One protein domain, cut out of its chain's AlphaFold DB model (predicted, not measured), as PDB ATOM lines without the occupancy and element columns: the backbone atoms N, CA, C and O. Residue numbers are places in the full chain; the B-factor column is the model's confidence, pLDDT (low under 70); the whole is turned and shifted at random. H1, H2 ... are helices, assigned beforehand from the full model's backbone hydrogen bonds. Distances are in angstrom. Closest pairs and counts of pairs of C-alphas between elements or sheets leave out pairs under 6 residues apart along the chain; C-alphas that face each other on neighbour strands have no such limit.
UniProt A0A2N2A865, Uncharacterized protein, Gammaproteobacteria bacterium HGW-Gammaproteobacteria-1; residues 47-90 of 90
ATOM      1  N   GLN A  47      62.305  58.470  65.694       85.31
ATOM      2  CA  GLN A  47      62.977  58.851  66.931       85.31
ATOM      3  C   GLN A  47      64.483  58.890  66.697       85.31
ATOM      4  O   GLN A  47      65.037  58.071  65.967       85.31
ATOM      5  N   GLY A  48      65.158  59.842  67.335       88.56
ATOM      6  CA  GLY A  48      66.599  59.998  67.220       88.56
ATOM      7  C   GLY A  48      67.184  60.710  68.428       88.56
ATOM      8  O   GLY A  48      66.472  61.320  69.226       88.56
ATOM      9  N   PHE A  49      68.502  60.635  68.549       90.19
ATOM     10  CA  PHE A  49      69.269  61.376  69.538       90.19
ATOM     11  C   PHE A  49      70.470  62.035  68.862       90.19
ATOM     12  O   PHE A  49      70.896  61.631  67.781       90.19
ATOM     13  N   VAL A  50      71.031  63.055  69.508       92.94
ATOM     14  CA  VAL A  50      72.224  63.752  69.022       92.94
ATOM     15  C   VAL A  50      73.225  63.940  70.152       92.94
ATOM     16  O   VAL A  50      72.851  64.216  71.294       92.94
ATOM     17  N   VAL A  51      74.513  63.842  69.829       94.62
ATOM     18  CA  VAL A  51      75.579  64.297  70.726       94.62
ATOM     19  C   VAL A  51      75.758  65.797  70.511       94.62
ATOM     20  O   VAL A  51      76.042  66.260  69.409       94.62
ATOM     21  N   THR A  52      75.561  66.582  71.567       96.12
ATOM     22  CA  THR A  52      75.725  68.040  71.487       96.12
ATOM     23  C   THR A  52      77.193  68.420  71.285       96.12
ATOM     24  O   THR A  52      78.093  67.698  71.708       96.12
ATOM     25  N   ARG A  53      77.458  69.616  70.742       95.56
ATOM     26  CA  ARG A  53      78.835  70.125  70.552       95.56
ATOM     27  C   ARG A  53      79.652  70.137  71.849       95.56
ATOM     28  O   ARG A  53      80.831  69.834  71.831       95.56
ATOM     29  N   ARG A  54      79.015  70.440  72.986       95.12
ATOM     30  CA  ARG A  54      79.654  70.415  74.315       95.12
ATOM     31  C   ARG A  54      79.963  68.992  74.800       95.12
ATOM     32  O   ARG A  54      80.869  68.803  75.608       95.12
ATOM     33  N   GLY A  55      79.170  68.017  74.361       94.88
ATOM     34  CA  GLY A  55      79.328  66.604  74.690       94.88
ATOM     35  C   GLY A  55      80.274  65.848  73.758       94.88
ATOM     36  O   GLY A  55      80.673  64.749  74.117       94.88
ATOM     37  N   ALA A  56      80.646  66.421  72.609       94.19
ATOM     38  CA  ALA A  56      81.430  65.747  71.572       94.19
ATOM     39  C   ALA A  56      82.758  65.177  72.101       94.19
ATOM     40  O   ALA A  56      83.089  64.033  71.815       94.19
ATOM     41  N   ASP A  57      83.446  65.926  72.966       94.75
ATOM     42  CA  ASP A  57      84.734  65.511  73.541       94.75
ATOM     43  C   ASP A  57      84.582  64.755  74.873       94.75
ATOM     44  O   ASP A  57      85.548  64.582  75.620       94.75
ATOM     45  N   LYS A  58      83.359  64.353  75.246       97.69
ATOM     46  CA  LYS A  58      83.093  63.632  76.499       97.69
ATOM     47  C   LYS A  58      83.031  62.128  76.222       97.69
ATOM     48  O   LYS A  58      82.062  61.681  75.608       97.69
ATOM     49  N   PRO A  59      83.970  61.319  76.757       97.00
ATOM     50  CA  PRO A  59      83.983  59.872  76.528       97.00
ATOM     51  C   PRO A  59      82.667  59.184  76.906       97.00
ATOM     52  O   PRO A  59      82.216  58.274  76.220       97.00
ATOM     53  N   LEU A  60      82.002  59.666  77.962       97.31
ATOM     54  CA  LEU A  60      80.716  59.125  78.399       97.31
ATOM     55  C   LEU A  60      79.588  59.369  77.382       97.31
ATOM     56  O   LEU A  60      78.719  58.518  77.233       97.31
ATOM     57  N   ALA A  61      79.605  60.498  76.664       96.56
ATOM     58  CA  ALA A  61      78.609  60.772  75.630       96.56
ATOM     59  C   ALA A  61      78.776  59.816  74.439       96.56
ATOM     60  O   ALA A  61      77.783  59.294  73.939       96.56
ATOM     61  N   ALA A  62      80.021  59.533  74.042       94.88
ATOM     62  CA  ALA A  62      80.326  58.549  73.005       94.88
ATOM     63  C   ALA A  62      79.932  57.124  73.431       94.88
ATOM     64  O   ALA A  62      79.280  56.413  72.669       94.88
ATOM     65  N   ALA A  63      80.260  56.728  74.665       96.81
ATOM     66  CA  ALA A  63      79.884  55.422  75.204       96.81
ATOM     67  C   ALA A  63      78.357  55.243  75.274       96.81
ATOM     68  O   ALA A  63      77.840  54.197  74.891       96.81
ATOM     69  N   PHE A  64      77.627  56.275  75.708       96.06
ATOM     70  CA  PHE A  64      76.168  56.236  75.747       96.06
ATOM     71  C   PHE A  64      75.559  56.179  74.341       96.06
ATOM     72  O   PHE A  64      74.669  55.370  74.104       96.06
ATOM     73  N   ALA A  65      76.068  56.968  73.389       94.19
ATOM     74  CA  ALA A  65      75.626  56.906  71.995       94.19
ATOM     75  C   ALA A  65      75.805  55.498  71.400       94.19
ATOM     76  O   ALA A  65      74.874  54.971  70.794       94.19
ATOM     77  N   ALA A  66      76.959  54.865  71.640       94.19
ATOM     78  CA  ALA A  66      77.228  53.496  71.206       94.19
ATOM     79  C   ALA A  66      76.293  52.474  71.877       94.19
ATOM     80  O   ALA A  66      75.809  51.547  71.222       94.19
ATOM     81  N   PHE A  67      75.995  52.654  73.168       95.38
ATOM     82  CA  PHE A  67      75.032  51.815  73.878       95.38
ATOM     83  C   PHE A  67      73.624  51.933  73.286       95.38
ATOM     84  O   PHE A  67      72.991  50.907  73.050       95.38
ATOM     85  N   MET A  68      73.148  53.150  72.993       93.94
ATOM     86  CA  MET A  68      71.803  53.372  72.445       93.94
ATOM     87  C   MET A  68      71.591  52.683  71.087       93.94
ATOM     88  O   MET A  68      70.459  52.350  70.755       93.94
ATOM     89  N   THR A  69      72.662  52.421  70.332       91.38
ATOM     90  CA  THR A  69      72.629  51.681  69.057       91.38
ATOM     91  C   THR A  69      72.870  50.171  69.199       91.38
ATOM     92  O   THR A  69      72.971  49.465  68.198       91.38
ATOM     93  N   SER A  70      73.006  49.654  70.423       94.25
ATOM     94  CA  SER A  70      73.266  48.233  70.681       94.25
ATOM     95  C   SER A  70      71.990  47.380  70.656       94.25
ATOM     96  O   SER A  70      70.878  47.869  70.861       94.25
ATOM     97  N   ALA A  71      72.156  46.064  70.487       94.19
ATOM     98  CA  ALA A  71      71.056  45.103  70.589       94.19
ATOM     99  C   ALA A  71      70.398  45.092  71.984       94.19
ATOM    100  O   ALA A  71      69.198  44.849  72.106       94.19
ATOM    101  N   GLU A  72      71.169  45.382  73.037       96.00
ATOM    102  CA  GLU A  72      70.651  45.480  74.401       96.00
ATOM    103  C   GLU A  72      69.686  46.661  74.537       96.00
ATOM    104  O   GLU A  72      68.549  46.483  74.978       96.00
ATOM    105  N   ALA A  73      70.094  47.850  74.084       95.00
ATOM    106  CA  ALA A  73      69.225  49.022  74.090       95.00
ATOM    107  C   ALA A  73      67.987  48.818  73.206       95.00
ATOM    108  O   ALA A  73      66.883  49.164  73.625       95.00
ATOM    109  N   ALA A  74      68.138  48.189  72.036       93.12
ATOM    110  CA  ALA A  74      67.011  47.851  71.170       93.12
ATOM    111  C   ALA A  74      65.974  46.962  71.885       93.12
ATOM    112  O   ALA A  74      64.779  47.250  71.844       93.12
ATOM    113  N   SER A  75      66.429  45.934  72.607       95.44
ATOM    114  CA  SER A  75      65.560  45.053  73.401       95.44
ATOM    115  C   SER A  75      64.841  45.802  74.532       95.44
ATOM    116  O   SER A  75      63.649  45.586  74.773       95.44
ATOM    117  N   ILE A  76      65.537  46.725  75.206       95.00
ATOM    118  CA  ILE A  76      64.941  47.579  76.243       95.00
ATOM    119  C   ILE A  76      63.851  48.474  75.640       95.00
ATOM    120  O   ILE A  76      62.742  48.515  76.173       95.00
ATOM    121  N   LEU A  77      64.132  49.153  74.525       94.12
ATOM    122  CA  LEU A  77      63.175  50.036  73.850       94.12
ATOM    123  C   LEU A  77      61.908  49.278  73.433       94.12
ATOM    124  O   LEU A  77      60.805  49.675  73.817       94.12
ATOM    125  N   GLN A  78      62.067  48.133  72.766       93.44
ATOM    126  CA  GLN A  78      60.946  47.303  72.315       93.44
ATOM    127  C   GLN A  78      60.071  46.829  73.479       93.44
ATOM    128  O   GLN A  78      58.843  46.916  73.411       93.44
ATOM    129  N   ARG A  79      60.679  46.398  74.596       94.00
ATOM    130  CA  ARG A  79      59.943  45.998  75.810       94.00
ATOM    131  C   ARG A  79      59.050  47.119  76.352       94.00
ATOM    132  O   ARG A  79      58.021  46.842  76.969       94.00
ATOM    133  N   HIS A  80      59.446  48.367  76.131       93.12
ATOM    134  CA  HIS A  80      58.717  49.558  76.551       93.12
ATOM    135  C   HIS A  80      57.855  50.179  75.439       93.12
ATOM    136  O   HIS A  80      57.330  51.273  75.637       93.12
ATOM    137  N   GLY A  81      57.652  49.492  74.308       91.94
ATOM    138  CA  GLY A  81      56.800  49.968  73.212       91.94
ATOM    139  C   GLY A  81      57.401  51.131  72.429       91.94
ATOM    140  O   GLY A  81      56.663  52.003  71.971       91.94
ATOM    141  N   LEU A  82      58.732  51.177  72.343       91.88
ATOM    142  CA  LEU A  82      59.494  52.133  71.549       91.88
ATOM    143  C   LEU A  82      60.222  51.392  70.428       91.88
ATOM    144  O   LEU A  82      60.792  50.323  70.648       91.88
ATOM    145  N   GLU A  83      60.234  51.990  69.241       89.06
ATOM    146  CA  GLU A  83      61.009  51.474  68.118       89.06
ATOM    147  C   GLU A  83      62.513  51.696  68.359       89.06
ATOM    148  O   GLU A  83      62.912  52.771  68.825       89.06
ATOM    149  N   PRO A  84      63.372  50.702  68.073       87.44
ATOM    150  CA  PRO A  84      64.814  50.868  68.160       87.44
ATOM    151  C   PRO A  84      65.322  51.845  67.094       87.44
ATOM    152  O   PRO A  84      64.748  51.979  66.014       87.44
ATOM    153  N   PHE A  85      66.442  52.511  67.376       83.62
ATOM    154  CA  PHE A  85      67.052  53.413  66.404       83.62
ATOM    155  C   PHE A  85      67.580  52.626  65.204       83.62
ATOM    156  O   PHE A  85      68.379  51.699  65.357       83.62
ATOM    157  N   VAL A  86      67.174  53.029  64.001       68.44
ATOM    158  CA  VAL A  86      67.762  52.519  62.762       68.44
ATOM    159  C   VAL A  86      69.174  53.084  62.652       68.44
ATOM    160  O   VAL A  86      69.367  54.262  62.344       68.44
ATOM    161  N   VAL A  87      70.177  52.251  62.917       56.72
ATOM    162  CA  VAL A  87      71.572  52.590  62.627       56.72
ATOM    163  C   VAL A  87      71.728  52.476  61.114       56.72
ATOM    164  O   VAL A  87      71.766  51.370  60.578       56.72
ATOM    165  N   SER A  88      71.738  53.605  60.401       36.00
ATOM    166  CA  SER A  88      72.093  53.574  58.978       36.00
ATOM    167  C   SER A  88      73.533  53.059  58.866       36.00
ATOM    168  O   SER A  88      74.397  53.591  59.571       36.00
ATOM    169  N   PRO A  89      73.814  52.023  58.053       32.16
ATOM    170  CA  PRO A  89      75.194  51.681  57.742       32.16
ATOM    171  C   PRO A  89      75.874  52.888  57.065       32.16
ATOM    172  O   PRO A  89      75.174  53.683  56.429       32.16
ATOM    173  N   PRO A  90      77.197  53.060  57.256       39.19
ATOM    174  CA  PRO A  90      77.950  54.169  56.673       39.19
ATOM    175  C   PRO A  90      77.900  54.185  55.142       39.19
ATOM    176  O   PRO A  90      77.790  53.093  54.536       39.19
TER     177      PRO A  90
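What this domain is: This is residues 47 to 90 of the 90 residues of an uncharacterized protein of Gammaproteobacteria bacterium HGW-Gammaproteobacteria-1 (UniProt A0A2N2A865). Two short helices, H1 and H2, follow each other nearly end to end and make a wide corner, while a stretch without a named element, residues 47 to 58, runs beside H1 before turning into its first residue. Residues 53 to 60 stick out at one end, and beyond H2 the last residues fold back toward the corner and end in a tail of low confidence. The printed part has 44 residues with two named helices, H1 then H2, and no named strand; the class is all helix, though under half of the residues, 19, are in named elements. The whole is only just loose, close to compact, with a radius of gyration of the C-alphas of 11.4 A and spans of 31 by 21 by 15 A.

How they stand to each other: H1, residues 59 to 68, and H2, residues 71 to 79, are close but not clearly touching, with 2 pairs of C-alphas within 8 A. Their closest C-alphas are those of Phe 67 and Ala 73, 6.4 A apart. The two run the same way at a steep tilt of 57 degrees, and their centres are 15.4 A apart. The link between them, of 2 residues, is tight. In H1 and H2 every O i to N i+4 pair is within hydrogen-bond range.

Where its parts are: The printed part begins at C-alpha 47 (62.977, 58.851, 66.931). H1 begins at C-alpha 59 (83.983, 59.872, 76.528) and measures 14.4 A from first to last C-alpha. H2 measures 12.3 A and ends at C-alpha 79 (59.943, 45.998, 75.810).

The domain as a whole: The two C-alphas farthest apart are those of Asp 57 and Gly 81, at 32.0 A. The printed part has no cut, and it ends at residue 90, the chain's last. Residues 53 to 60, of which 59 and 60 belong to H1, stand free; the body without them spans 26 by 19 by 16 A. The mean pLDDT of the printed part is 88.2, and residues 86 to 90 are under 70.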